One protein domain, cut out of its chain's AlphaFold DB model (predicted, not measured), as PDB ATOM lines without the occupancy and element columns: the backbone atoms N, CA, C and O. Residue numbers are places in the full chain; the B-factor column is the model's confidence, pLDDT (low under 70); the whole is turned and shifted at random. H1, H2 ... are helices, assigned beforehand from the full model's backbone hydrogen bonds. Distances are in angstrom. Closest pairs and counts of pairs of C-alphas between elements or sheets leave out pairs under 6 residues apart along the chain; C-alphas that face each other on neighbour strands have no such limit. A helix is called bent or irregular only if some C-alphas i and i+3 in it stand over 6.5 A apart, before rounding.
ATOM      1  N   PRO A   7      94.816 160.339  85.176       78.75
ATOM      2  CA  PRO A   7      96.156 160.249  85.770       78.75
ATOM      3  C   PRO A   7      96.205 160.695  87.241       78.75
ATOM      4  O   PRO A   7      96.774 160.007  88.080       78.75
ATOM      5  N   GLU A   8      95.499 161.770  87.604       83.81
ATOM      6  CA  GLU A   8      95.381 162.229  89.000       83.81
ATOM      7  C   GLU A   8      94.730 161.225  89.980       83.81
ATOM      8  O   GLU A   8      94.898 161.365  91.191       83.81
ATOM      9  N   ALA A   9      94.009 160.204  89.499       84.00
ATOM     10  CA  ALA A   9      93.395 159.178  90.352       84.00
ATOM     11  C   ALA A   9      94.343 158.006  90.681       84.00
ATOM     12  O   ALA A   9      94.035 157.193  91.558       84.00
ATOM     13  N   GLU A  10      95.491 157.906  90.006       87.31
ATOM     14  CA  GLU A  10      96.486 156.843  90.188       87.31
ATOM     15  C   GLU A  10      96.918 156.628  91.656       87.31
ATOM     16  O   GLU A  10      96.771 155.501  92.146       87.31
ATOM     17  N   PRO A  11      97.355 157.652  92.423       90.06
ATOM     18  CA  PRO A  11      97.791 157.444  93.809       90.06
ATOM     19  C   PRO A  11      96.659 156.947  94.721       90.06
ATOM     20  O   PRO A  11      96.890 156.164  95.646       90.06
ATOM     21  N   GLU A  12      95.413 157.351  94.457       90.38
ATOM     22  CA  GLU A  12      94.260 156.881  95.224       90.38
ATOM     23  C   GLU A  12      93.941 155.411  94.923       90.38
ATOM     24  O   GLU A  12      93.649 154.636  95.843       90.38
ATOM     25  N   ILE A  13      94.018 155.017  93.648       90.38
ATOM     26  CA  ILE A  13      93.796 153.640  93.196       90.38
ATOM     27  C   ILE A  13      94.856 152.713  93.791       90.38
ATOM     28  O   ILE A  13      94.499 151.659  94.325       90.38
ATOM     29  N   LEU A  14      96.130 153.111  93.769       92.75
ATOM     30  CA  LEU A  14      97.221 152.336  94.362       92.75
ATOM     31  C   LEU A  14      97.021 152.165  95.871       92.75
ATOM     32  O   LEU A  14      96.985 151.037  96.359       92.75
ATOM     33  N   ARG A  15      96.732 153.251  96.601       92.88
ATOM     34  CA  ARG A  15      96.463 153.196  98.049       92.88
ATOM     35  C   ARG A  15      95.280 152.285  98.394       92.88
ATOM     36  O   ARG A  15      95.346 151.487  99.332       92.88
ATOM     37  N   LYS A  16      94.170 152.393  97.651       89.19
ATOM     38  CA  LYS A  16      92.990 151.526  97.834       89.19
ATOM     39  C   LYS A  16      93.323 150.064  97.536       89.19
ATOM     40  O   LYS A  16      92.844 149.177  98.246       89.19
ATOM     41  N   THR A  17      94.147 149.818  96.524       91.88
ATOM     42  CA  THR A  17      94.589 148.476  96.136       91.88
ATOM     43  C   THR A  17      95.473 147.857  97.217       91.88
ATOM     44  O   THR A  17      95.175 146.756  97.677       91.88
ATOM     45  N   GLU A  18      96.477 148.574  97.720       94.44
ATOM     46  CA  GLU A  18      97.350 148.101  98.804       94.44
ATOM     47  C   GLU A  18      96.577 147.789 100.093       94.44
ATOM     48  O   GLU A  18      96.794 146.750 100.726       94.44
ATOM     49  N   SER A  19      95.621 148.646 100.464       92.19
ATOM     50  CA  SER A  19      94.754 148.422 101.627       92.19
ATOM     51  C   SER A  19      93.896 147.157 101.476       92.19
ATOM     52  O   SER A  19      93.787 146.347 102.407       92.19
ATOM     53  N   ARG A  20      93.346 146.920 100.275       91.81
ATOM     54  CA  ARG A  20      92.611 145.683  99.965       91.81
ATOM     55  C   ARG A  20      93.518 144.460 100.010       91.81
ATOM     56  O   ARG A  20      93.130 143.470 100.623       91.81
ATOM     57  N   ILE A  21      94.716 144.526  99.430       94.12
ATOM     58  CA  ILE A  21      95.693 143.425  99.458       94.12
ATOM     59  C   ILE A  21      96.018 143.043 100.906       94.12
ATOM     60  O   ILE A  21      95.969 141.863 101.258       94.12
ATOM     61  N   ARG A  22      96.286 144.030 101.770       92.38
ATOM     62  CA  ARG A  22      96.560 143.797 103.193       92.38
ATOM     63  C   ARG A  22      95.375 143.136 103.894       92.38
ATOM     64  O   ARG A  22      95.558 142.129 104.569       92.38
ATOM     65  N   SER A  23      94.171 143.662 103.694       89.06
ATOM     66  CA  SER A  23      92.950 143.137 104.316       89.06
ATOM     67  C   SER A  23      92.658 141.702 103.873       89.06
ATOM     68  O   SER A  23      92.422 140.831 104.704       89.06
ATOM     69  N   VAL A  24      92.765 141.415 102.571       92.12
ATOM     70  CA  VAL A  24      92.599 140.060 102.021       92.12
ATOM     71  C   VAL A  24      93.657 139.107 102.578       92.12
ATOM     72  O   VAL A  24      93.331 137.978 102.940       92.12
ATOM     73  N   ARG A  25      94.915 139.549 102.700       92.19
ATOM     74  CA  ARG A  25      95.989 138.745 103.298       92.19
ATOM     75  C   ARG A  25      95.708 138.424 104.766       92.19
ATOM     76  O   ARG A  25      95.902 137.277 105.160       92.19
ATOM     77  N   LEU A  26      95.237 139.394 105.552       87.75
ATOM     78  CA  LEU A  26      94.867 139.185 106.956       87.75
ATOM     79  C   LEU A  26      93.713 138.184 107.087       87.75
ATOM     80  O   LEU A  26      93.810 137.241 107.867       87.75
ATOM     81  N   LEU A  27      92.664 138.331 106.273       88.75
ATOM     82  CA  LEU A  27      91.528 137.404 106.260       88.75
ATOM     83  C   LEU A  27      91.950 135.987 105.850       88.75
ATOM     84  O   LEU A  27      91.537 135.013 106.476       88.75
ATOM     85  N   ARG A  28      92.812 135.857 104.834       90.44
ATOM     86  CA  ARG A  28      93.356 134.561 104.407       90.44
ATOM     87  C   ARG A  28      94.209 133.922 105.501       90.44
ATOM     88  O   ARG A  28      94.069 132.727 105.748       90.44
ATOM     89  N   ALA A  29      95.064 134.705 106.156       85.56
ATOM     90  CA  ALA A  29      95.884 134.236 107.267       85.56
ATOM     91  C   ALA A  29      95.001 133.734 108.419       85.56
ATOM     92  O   ALA A  29      95.165 132.597 108.856       85.56
ATOM     93  N   ALA A  30      93.998 134.513 108.829       77.88
ATOM     94  CA  ALA A  30      93.033 134.101 109.846       77.88
ATOM     95  C   ALA A  30      92.288 132.813 109.452       77.88
ATOM     96  O   ALA A  30      92.208 131.879 110.247       77.88
ATOM     97  N   GLY A  31      91.819 132.714 108.204       86.19
ATOM     98  CA  GLY A  31      91.182 131.502 107.687       86.19
ATOM     99  C   GLY A  31      92.100 130.278 107.747       86.19
ATOM    100  O   GLY A  31      91.672 129.207 108.174       86.19
ATOM    101  N   SER A  32      93.377 130.445 107.387       87.12
ATOM    102  CA  SER A  32      94.369 129.366 107.451       87.12
ATOM    103  C   SER A  32      94.672 128.918 108.883       87.12
ATOM    104  O   SER A  32      94.780 127.721 109.134       87.12
ATOM    105  N   LEU A  33      94.717 129.849 109.843       82.56
ATOM    106  CA  LEU A  33      94.894 129.528 111.261       82.56
ATOM    107  C   LEU A  33      93.722 128.699 111.788       82.56
ATOM    108  O   LEU A  33      93.934 127.657 112.403       82.56
ATOM    109  N   VAL A  34      92.486 129.114 111.493       85.44
ATOM    110  CA  VAL A  34      91.282 128.374 111.903       85.44
ATOM    111  C   VAL A  34      91.247 126.980 111.272       85.44
ATOM    112  O   VAL A  34      90.911 126.010 111.951       85.44
ATOM    113  N   ALA A  35      91.610 126.854 109.992       87.56
ATOM    114  CA  ALA A  35      91.687 125.558 109.318       87.56
ATOM    115  C   ALA A  35      92.726 124.632 109.972       87.56
ATOM    116  O   ALA A  35      92.418 123.478 110.266       87.56
ATOM    117  N   ASN A  36      93.919 125.151 110.274       87.44
ATOM    118  CA  ASN A  36      94.966 124.391 110.956       87.44
ATOM    119  C   ASN A  36      94.534 123.955 112.362       87.44
ATOM    120  O   ASN A  36      94.714 122.795 112.715       87.44
ATOM    121  N   LEU A  37      93.898 124.834 113.145       86.19
ATOM    122  CA  LEU A  37      93.369 124.477 114.467       86.19
ATOM    123  C   LEU A  37      92.331 123.352 114.386       86.19
ATOM    124  O   LEU A  37      92.361 122.429 115.197       86.19
ATOM    125  N   ARG A  38      91.439 123.383 113.388       89.12
ATOM    126  CA  ARG A  38      90.468 122.300 113.166       89.12
ATOM    127  C   ARG A  38      91.150 120.969 112.862       89.12
ATOM    128  O   ARG A  38      90.721 119.954 113.400       89.12
ATOM    129  N   LEU A  39      92.210 120.976 112.050       91.06
ATOM    130  CA  LEU A  39      92.998 119.771 111.775       91.06
ATOM    131  C   LEU A  39      93.677 119.243 113.039       91.06
ATOM    132  O   LEU A  39      93.572 118.058 113.318       91.06
ATOM    133  N   LEU A  40      94.285 120.110 113.852       90.94
ATOM    134  CA  LEU A  40      94.899 119.706 115.121       90.94
ATOM    135  C   LEU A  40      93.881 119.083 116.093       90.94
ATOM    136  O   LEU A  40      94.179 118.093 116.758       90.94
ATOM    137  N   VAL A  41      92.656 119.616 116.151       91.12
ATOM    138  CA  VAL A  41      91.560 119.020 116.935       91.12
ATOM    139  C   VAL A  41      91.167 117.649 116.384       91.12
ATOM    140  O   VAL A  41      90.964 116.719 117.163       91.12
ATOM    141  N   ALA A  42      91.052 117.516 115.060       92.00
ATOM    142  CA  ALA A  42      90.727 116.248 114.411       92.00
ATOM    143  C   ALA A  42      91.810 115.193 114.680       92.00
ATOM    144  O   ALA A  42      91.489 114.097 115.128       92.00
ATOM    145  N   MET A  43      93.084 115.569 114.551       92.50
ATOM    146  CA  MET A  43      94.246 114.745 114.885       92.50
ATOM    147  C   MET A  43      94.212 114.206 116.316       92.50
ATOM    148  O   MET A  43      94.514 113.039 116.539       92.50
ATOM    149  N   LEU A  44      93.856 115.038 117.302       91.69
ATOM    150  CA  LEU A  44      93.779 114.608 118.703       91.69
ATOM    151  C   LEU A  44      92.615 113.647 118.975       91.69
ATOM    152  O   LEU A  44      92.678 112.873 119.930       91.69
ATOM    153  N   ARG A  45      91.548 113.726 118.173       92.06
ATOM    154  CA  ARG A  45      90.355 112.873 118.287       92.06
ATOM    155  C   ARG A  45      90.461 111.589 117.473       92.06
ATOM    156  O   ARG A  45      89.729 110.643 117.751       92.06
ATOM    157  N   ASP A  46      91.343 111.558 116.483       90.88
ATOM    158  CA  ASP A  46      91.553 110.399 115.636       90.88
ATOM    159  C   ASP A  46      92.378 109.332 116.372       90.88
ATOM    160  O   ASP A  46      93.598 109.425 116.500       90.88
ATOM    161  N   GLY A  47      91.692 108.297 116.863       85.12
ATOM    162  CA  GLY A  47      92.324 107.156 117.527       85.12
ATOM    163  C   GLY A  47      93.138 106.251 116.595       85.12
ATOM    164  O   GLY A  47      93.915 105.439 117.087       85.12
ATOM    165  N   SER A  48      92.982 106.383 115.272       88.50
ATOM    166  CA  SER A  48      93.758 105.630 114.278       88.50
ATOM    167  C   SER A  48      95.097 106.300 113.941       88.50
ATOM    168  O   SER A  48      96.040 105.634 113.506       88.50
ATOM    169  N   PHE A  49      95.215 107.607 114.197       89.38
ATOM    170  CA  PHE A  49      96.424 108.373 113.930       89.38
ATOM    171  C   PHE A  49      97.391 108.332 115.125       89.38
ATOM    172  O   PHE A  49      97.115 108.818 116.225       89.38
ATOM    173  N   HIS A  50      98.577 107.762 114.909       87.56
ATOM    174  CA  HIS A  50      99.591 107.636 115.955       87.56
ATOM    175  C   HIS A  50     100.292 108.974 116.224       87.56
ATOM    176  O   HIS A  50     101.202 109.395 115.502       87.56
ATOM    177  N   LEU A  51      99.895 109.616 117.325       89.06
ATOM    178  CA  LEU A  51     100.533 110.810 117.874       89.06
ATOM    179  C   LEU A  51     101.410 110.476 119.081       89.06
ATOM    180  O   LEU A  51     100.941 109.890 120.061       89.06
ATOM    181  N   SER A  52     102.659 110.948 119.056       89.38
ATOM    182  CA  SER A  52     103.539 110.893 120.228       89.38
ATOM    183  C   SER A  52     102.975 111.721 121.390       89.38
ATOM    184  O   SER A  52     102.355 112.766 121.173       89.38
ATOM    185  N   TRP A  53     103.240 111.301 122.631       85.81
ATOM    186  CA  TRP A  53     102.840 112.050 123.832       85.81
ATOM    187  C   TRP A  53     103.347 113.501 123.814       85.81
ATOM    188  O   TRP A  53     102.602 114.425 124.124       85.81
ATOM    189  N   GLN A  54     104.585 113.705 123.359       84.56
ATOM    190  CA  GLN A  54     105.198 115.027 123.207       84.56
ATOM    191  C   GLN A  54     104.410 115.915 122.234       84.56
ATOM    192  O   GLN A  54     104.138 117.072 122.538       84.56
ATOM    193  N   THR A  55     104.011 115.371 121.076       85.31
ATOM    194  CA  THR A  55     103.206 116.109 120.093       85.31
ATOM    195  C   THR A  55     101.817 116.423 120.660       85.31
ATOM    196  O   THR A  55     101.350 117.549 120.513       85.31
ATOM    197  N   LYS A  56     101.173 115.477 121.363       87.69
ATOM    198  CA  LYS A  56      99.875 115.723 122.018       87.69
ATOM    199  C   LYS A  56      99.961 116.855 123.041       87.69
ATOM    200  O   LYS A  56      99.158 117.780 122.979       87.69
ATOM    201  N   ALA A  57     100.951 116.802 123.933       85.50
ATOM    202  CA  ALA A  57     101.182 117.845 124.929       85.50
ATOM    203  C   ALA A  57     101.404 119.209 124.262       85.50
ATOM    204  O   ALA A  57     100.814 120.198 124.679       85.50
ATOM    205  N   LEU A  58     102.175 119.252 123.172       84.56
ATOM    206  CA  LEU A  58     102.447 120.488 122.448       84.56
ATOM    207  C   LEU A  58     101.194 121.109 121.818       84.56
ATOM    208  O   LEU A  58     100.982 122.316 121.932       84.56
ATOM    209  N   ILE A  59     100.357 120.292 121.170       88.12
ATOM    210  CA  ILE A  59      99.093 120.753 120.582       88.12
ATOM    211  C   ILE A  59      98.173 121.297 121.680       88.12
ATOM    212  O   ILE A  59      97.631 122.390 121.538       88.12
ATOM    213  N   LEU A  60      98.030 120.563 122.788       87.38
ATOM    214  CA  LEU A  60      97.189 120.977 123.912       87.38
ATOM    215  C   LEU A  60      97.681 122.286 124.542       87.38
ATOM    216  O   LEU A  60      96.863 123.169 124.784       87.38
ATOM    217  N   SER A  61      98.992 122.453 124.734       80.94
ATOM    218  CA  SER A  61      99.573 123.704 125.239       80.94
ATOM    219  C   SER A  61      99.320 124.882 124.298       80.94
ATOM    220  O   SER A  61      98.919 125.952 124.750       80.94
ATOM    221  N   ALA A  62      99.488 124.693 122.984       79.81
ATOM    222  CA  ALA A  62      99.216 125.739 121.995       79.81
ATOM    223  C   ALA A  62      97.727 126.132 121.955       79.81
ATOM    224  O   ALA A  62      97.393 127.310 121.826       79.81
ATOM    225  N   MET A  63      96.824 125.159 122.101       83.12
ATOM    226  CA  MET A  63      95.383 125.410 122.178       83.12
ATOM    227  C   MET A  63      94.982 126.104 123.483       83.12
ATOM    228  O   MET A  63      94.178 127.031 123.449       83.12
ATOM    229  N   ALA A  64      95.546 125.686 124.617       80.94
ATOM    230  CA  ALA A  64      95.322 126.333 125.906       80.94
ATOM    231  C   ALA A  64      95.775 127.800 125.870       80.94
ATOM    232  O   ALA A  64      95.018 128.675 126.278       80.94
ATOM    233  N   TYR A  65      96.947 128.073 125.282       70.50
ATOM    234  CA  TYR A  65      97.439 129.433 125.058       70.50
ATOM    235  C   TYR A  65      96.483 130.266 124.188       70.50
ATOM    236  O   TYR A  65      96.224 131.423 124.496       70.50
ATOM    237  N   PHE A  66      95.919 129.679 123.127       75.25
ATOM    238  CA  PHE A  66      94.962 130.371 122.256       75.25
ATOM    239  C   PHE A  66      93.617 130.678 122.940       75.25
ATOM    240  O   PHE A  66      93.000 131.699 122.646       75.25
ATOM    241  N   LEU A  67      93.137 129.783 123.811       74.19
ATOM    242  CA  LEU A  67      91.856 129.933 124.514       74.19
ATOM    243  C   LEU A  67      91.948 130.832 125.748       74.19
ATOM    244  O   LEU A  67      90.933 131.377 126.183       74.19
ATOM    245  N   MET A  68      93.137 130.975 126.327       66.00
ATOM    246  CA  MET A  68      93.340 131.879 127.446       66.00
ATOM    247  C   MET A  68      93.366 133.333 126.957       66.00
ATOM    248  O   MET A  68      94.053 133.640 125.980       66.00
ATOM    249  N   PRO A  69      92.654 134.254 127.628       57.31
ATOM    250  CA  PRO A  69      92.781 135.684 127.385       57.31
ATOM    251  C   PRO A  69      94.160 136.154 127.875       57.31
ATOM    252  O   PRO A  69      94.293 136.638 128.987       57.31
ATOM    253  N   LEU A  70      95.185 135.927 127.050       55.78
ATOM    254  CA  LEU A  70      96.562 136.442 127.068       55.78
ATOM    255  C   LEU A  70      97.404 136.419 128.365       55.78
ATOM    256  O   LEU A  70      98.589 136.698 128.239       55.78
ATOM    257  N   ASP A  71      96.902 136.061 129.558       54.66
ATOM    258  CA  ASP A  71      97.674 136.322 130.794       54.66
ATOM    259  C   ASP A  71      97.403 135.385 131.997       54.66
ATOM    260  O   ASP A  71      97.521 135.780 133.153       54.66
ATOM    261  N   SER A  72      97.003 134.124 131.777       51.44
ATOM    262  CA  SER A  72      96.739 133.158 132.878       51.44
ATOM    263  C   SER A  72      97.681 131.951 132.932       51.44
ATOM    264  O   SER A  72      97.475 131.052 133.745       51.44
ATOM    265  N   VAL A  73      98.751 131.956 132.128       55.25
ATOM    266  CA  VAL A  73      99.915 131.071 132.316       55.25
ATOM    267  C   VAL A  73     101.138 131.852 132.838       55.25
ATOM    268  O   VAL A  73     102.235 131.621 132.332       55.25
ATOM    269  N   PRO A  74     101.044 132.803 133.792       53.06
ATOM    270  CA  PRO A  74     102.257 133.236 134.460       53.06
ATOM    271  C   PRO A  74     102.731 132.089 135.372       53.06
ATOM    272  O   PRO A  74     101.958 131.502 136.130       53.06
ATOM    273  N   ASP A  75     104.013 131.748 135.235       54.22
ATOM    274  CA  ASP A  75     104.864 131.049 136.213       54.22
ATOM    275  C   ASP A  75     104.931 129.506 136.265       54.22
ATOM    276  O   ASP A  75     105.759 128.979 137.008       54.22
ATOM    277  N   VAL A  76     104.187 128.732 135.459       50.62
ATOM    278  CA  VAL A  76     104.179 127.245 135.605       50.62
ATOM    279  C   VAL A  76     105.092 126.469 134.642       50.62
ATOM    280  O   VAL A  76     105.157 125.242 134.721       50.62
ATOM    281  N   ILE A  77     105.839 127.133 133.751       56.28
ATOM    282  CA  ILE A  77     106.801 126.455 132.856       56.28
ATOM    283  C   ILE A  77     108.244 126.899 133.158       56.28
ATOM    284  O   ILE A  77     108.860 127.596 132.354       56.28
ATOM    285  N   PRO A  78     108.846 126.449 134.277       50.25
ATOM    286  CA  PRO A  78     110.245 126.745 134.615       50.25
ATOM    287  C   PRO A  78     111.282 126.143 133.639       50.25
ATOM    288  O   PRO A  78     112.480 126.333 133.821       50.25
ATOM    289  N   ILE A  79     110.853 125.428 132.590       54.91
ATOM    290  CA  ILE A  79     111.722 124.779 131.591       54.91
ATOM    291  C   ILE A  79     112.043 125.700 130.392       54.91
ATOM    292  O   ILE A  79     113.037 125.476 129.704       54.91
ATOM    293  N   VAL A  80     111.250 126.751 130.135       55.69
ATOM    294  CA  VAL A  80     111.409 127.604 128.933       55.69
ATOM    295  C   VAL A  80     112.619 128.540 129.029       55.69
ATOM    296  O   VAL A  80     113.266 128.783 128.019       55.69
ATOM    297  N   GLY A  81     113.025 128.956 130.233       51.38
ATOM    298  CA  GLY A  81     114.148 129.887 130.430       51.38
ATOM    299  C   GLY A  81     115.533 129.385 129.983       51.38
ATOM    300  O   GLY A  81     116.486 130.156 130.013       51.38
ATOM    301  N   PHE A  82     115.666 128.116 129.572       55.06
ATOM    302  CA  PHE A  82     116.927 127.538 129.081       55.06
ATOM    303  C   PHE A  82     117.062 127.499 127.555       55.06
ATOM    304  O   PHE A  82     118.150 127.213 127.054       55.06
ATOM    305  N   ILE A  83     115.991 127.759 126.803       58.34
ATOM    306  CA  ILE A  83     116.014 127.692 125.342       58.34
ATOM    307  C   ILE A  83     115.546 129.047 124.818       58.34
ATOM    308  O   ILE A  83     114.421 129.439 125.092       58.34
ATOM    309  N   ASP A  84     116.410 129.742 124.076       64.38
ATOM    310  CA  ASP A  84     116.108 131.020 123.415       64.38
ATOM    311  C   ASP A  84     114.683 131.018 122.821       64.38
ATOM    312  O   ASP A  84     114.352 130.131 122.023       64.38
ATOM    313  N   ASP A  85     113.832 131.970 123.227       61.72
ATOM    314  CA  ASP A  85     112.377 131.973 122.963       61.72
ATOM    315  C   ASP A  85     112.050 131.795 121.471       61.72
ATOM    316  O   ASP A  85     111.087 131.130 121.073       61.72
ATOM    317  N   THR A  86     112.915 132.330 120.613       62.06
ATOM    318  CA  THR A  86     112.815 132.242 119.156       62.06
ATOM    319  C   THR A  86     113.030 130.823 118.626       62.06
ATOM    320  O   THR A  86     112.353 130.389 117.686       62.06
ATOM    321  N   VAL A  87     113.962 130.077 119.222       73.19
ATOM    322  CA  VAL A  87     114.323 128.715 118.811       73.19
ATOM    323  C   VAL A  87     113.237 127.725 119.216       73.19
ATOM    324  O   VAL A  87     112.852 126.880 118.401       73.19
ATOM    325  N   VAL A  88     112.693 127.857 120.431       71.19
ATOM    326  CA  VAL A  88     111.587 127.009 120.908       71.19
ATOM    327  C   VAL A  88     110.380 127.161 119.999       71.19
ATOM    328  O   VAL A  88     109.881 126.173 119.458       71.19
ATOM    329  N   VAL A  89     109.929 128.400 119.786       69.81
ATOM    330  CA  VAL A  89     108.742 128.686 118.975       69.81
ATOM    331  C   VAL A  89     108.938 128.192 117.540       69.81
ATOM    332  O   VAL A  89     108.052 127.542 116.980       69.81
ATOM    333  N   GLY A  90     110.122 128.411 116.961       78.06
ATOM    334  CA  GLY A  90     110.461 127.907 115.631       78.06
ATOM    335  C   GLY A  90     110.405 126.378 115.532       78.06
ATOM    336  O   GLY A  90     109.839 125.840 114.575       78.06
ATOM    337  N   ALA A  91     110.948 125.666 116.522       80.31
ATOM    338  CA  ALA A  91     110.919 124.205 116.570       80.31
ATOM    339  C   ALA A  91     109.492 123.660 116.733       80.31
ATOM    340  O   ALA A  91     109.109 122.708 116.048       80.31
ATOM    341  N   VAL A  92     108.687 124.300 117.583       80.00
ATOM    342  CA  VAL A  92     107.273 123.970 117.802       80.00
ATOM    343  C   VAL A  92     106.469 124.110 116.514       80.00
ATOM    344  O   VAL A  92     105.805 123.160 116.105       80.00
ATOM    345  N   ILE A  93     106.580 125.253 115.829       82.06
ATOM    346  CA  ILE A  93     105.867 125.504 114.569       82.06
ATOM    347  C   ILE A  93     106.272 124.477 113.509       82.06
ATOM    348  O   ILE A  93     105.413 123.905 112.838       82.06
ATOM    349  N   ARG A  94     107.576 124.204 113.367       85.12
ATOM    350  CA  ARG A  94     108.074 123.200 112.414       85.12
ATOM    351  C   ARG A  94     107.514 121.814 112.708       85.12
ATOM    352  O   ARG A  94     107.069 121.138 111.783       85.12
ATOM    353  N   ARG A  95     107.500 121.405 113.981       86.06
ATOM    354  CA  ARG A  95     106.956 120.108 114.391       86.06
ATOM    355  C   ARG A  95     105.461 120.012 114.097       86.06
ATOM    356  O   ARG A  95     105.035 119.029 113.503       86.06
ATOM    357  N   LEU A  96     104.681 121.036 114.444       87.00
ATOM    358  CA  LEU A  96     103.240 121.063 114.178       87.00
ATOM    359  C   LEU A  96     102.926 121.036 112.678       87.00
ATOM    360  O   LEU A  96     102.040 120.295 112.267       87.00
ATOM    361  N   ASN A  97     103.675 121.770 111.852       88.62
ATOM    362  CA  ASN A  97     103.494 121.733 110.398       88.62
ATOM    363  C   ASN A  97     103.749 120.334 109.819       88.62
ATOM    364  O   ASN A  97     102.972 119.875 108.987       88.62
ATOM    365  N   GLY A  98     104.799 119.644 110.277       89.94
ATOM    366  CA  GLY A  98     105.083 118.273 109.841       89.94
ATOM    367  C   GLY A  98     103.989 117.278 110.244       89.94
ATOM    368  O   GLY A  98     103.649 116.383 109.476       89.94
ATOM    369  N   GLU A  99     103.402 117.451 111.428       91.00
ATOM    370  CA  GLU A  99     102.301 116.610 111.911       91.00
ATOM    371  C   GLU A  99     100.995 116.888 111.152       91.00
ATOM    372  O   GLU A  99     100.302 115.946 110.777       91.00
ATOM    373  N   ILE A 100     100.691 118.159 110.857       91.25
ATOM    374  CA  ILE A 100      99.542 118.545 110.023       91.25
ATOM    375  C   ILE A 100      99.640 117.894 108.642       91.25
ATOM    376  O   ILE A 100      98.642 117.370 108.152       91.25
ATOM    377  N   GLU A 101     100.817 117.915 108.014       91.62
ATOM    378  CA  GLU A 101     100.988 117.322 106.686       91.62
ATOM    379  C   GLU A 101     100.840 115.798 106.724       91.62
ATOM    380  O   GLU A 101     100.044 115.244 105.971       91.62
ATOM    381  N   ARG A 102     101.472 115.133 107.701       92.19
ATOM    382  CA  ARG A 102     101.276 113.692 107.936       92.19
ATOM    383  C   ARG A 102      99.811 113.320 108.148       92.19
ATOM    384  O   ARG A 102      99.388 112.244 107.739       92.19
ATOM    385  N   TYR A 103      99.049 114.177 108.821       91.56
ATOM    386  CA  TYR A 103      97.632 113.926 109.034       91.56
ATOM    387  C   TYR A 103      96.803 114.109 107.762       91.56
ATOM    388  O   TYR A 103      95.893 113.323 107.521       91.56
ATOM    389  N   LYS A 104      97.118 115.106 106.924       90.00
ATOM    390  CA  LYS A 104      96.476 115.252 105.608       90.00
ATOM    391  C   LYS A 104      96.718 114.031 104.726       90.00
ATOM    392  O   LYS A 104      95.781 113.552 104.093       90.00
ATOM    393  N   ASP A 105      97.942 113.510 104.734       91.31
ATOM    394  CA  ASP A 105      98.272 112.277 104.027       91.31
ATOM    395  C   ASP A 105      97.439 111.113 104.577       91.31
ATOM    396  O   ASP A 105      96.770 110.425 103.809       91.31
ATOM    397  N   HIS A 106      97.387 110.950 105.905       89.00
ATOM    398  CA  HIS A 106      96.584 109.917 106.576       89.00
ATOM    399  C   HIS A 106      95.109 109.949 106.162       89.00
ATOM    400  O   HIS A 106      94.576 108.928 105.739       89.00
ATOM    401  N   ILE A 107      94.451 111.112 106.215       89.19
ATOM    402  CA  ILE A 107      93.036 111.213 105.819       89.19
ATOM    403  C   ILE A 107      92.847 110.986 104.316       89.19
ATOM    404  O   ILE A 107      91.853 110.379 103.932       89.19
ATOM    405  N   SER A 108      93.786 111.420 103.467       86.81
ATOM    406  CA  SER A 108      93.691 111.228 102.012       86.81
ATOM    407  C   SER A 108      93.800 109.763 101.594       86.81
ATOM    408  O   SER A 108      93.153 109.356 100.639       86.81
ATOM    409  N   TRP A 109      94.578 108.968 102.332       74.88
ATOM    410  CA  TRP A 109      94.701 107.526 102.122       74.88
ATOM    411  C   TRP A 109      93.489 106.743 102.632       74.88
ATOM    412  O   TRP A 109      93.266 105.611 102.210       74.88
TER     413      TRP A 109
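AT A GLANCE: This is residues 7 to 109 of the 111 residues of the protein "DUF1232 domain-containing protein" of Bacteriodetes bacterium (UniProt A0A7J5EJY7). A long helix, H1, sticks out with residues 7 to 35 as an arm from a small head, where its last part meets H2 and is crossed by H3. The printed part has 103 residues with three named helices, H1, H2, H3 in order, and no named strand: all helix. It is only just loose, close to extended, with a radius of gyration of the C-alphas of 19.1 A and spans of 62 by 42 by 24 A.

HOW THE PARTS SIT: H1, residues 7 to 45, touches H3, residues 85 to 109, with residues 36 to 43 alone; the closest C-alphas, of Met 43 and Tyr 103, are 6.8 A apart, and the tilt of 72 degrees is only just about perpendicular. H2, residues 53 to 67, touches H3 with residues 55 to 59 alone, the closest C-alphas being Leu 58 and Val 92 at 7.5 A. H1 and H2 are close but not clearly touching: their closest C-alphas, Leu 40 and Ile 59, are 7.0 A apart. Every O i to N i+4 pair is within hydrogen-bond range in H2 and H3, and 33 of 35 in H1.

IN THESE COORDINATES: H1 runs 57.8 A from C-alpha 7 at (96.156, 160.249, 85.770) and is irregular, with C-alphas 8 and 11 7.2 A apart. H2 is 21.0 A long; H3, 36.7 A, ends at C-alpha 109 (94.701, 107.526, 102.122).

THE WHOLE: The printed part has no cut. The link from H2 to H3 is long; residues 68 to 86 and 89 are under 70 in pLDDT.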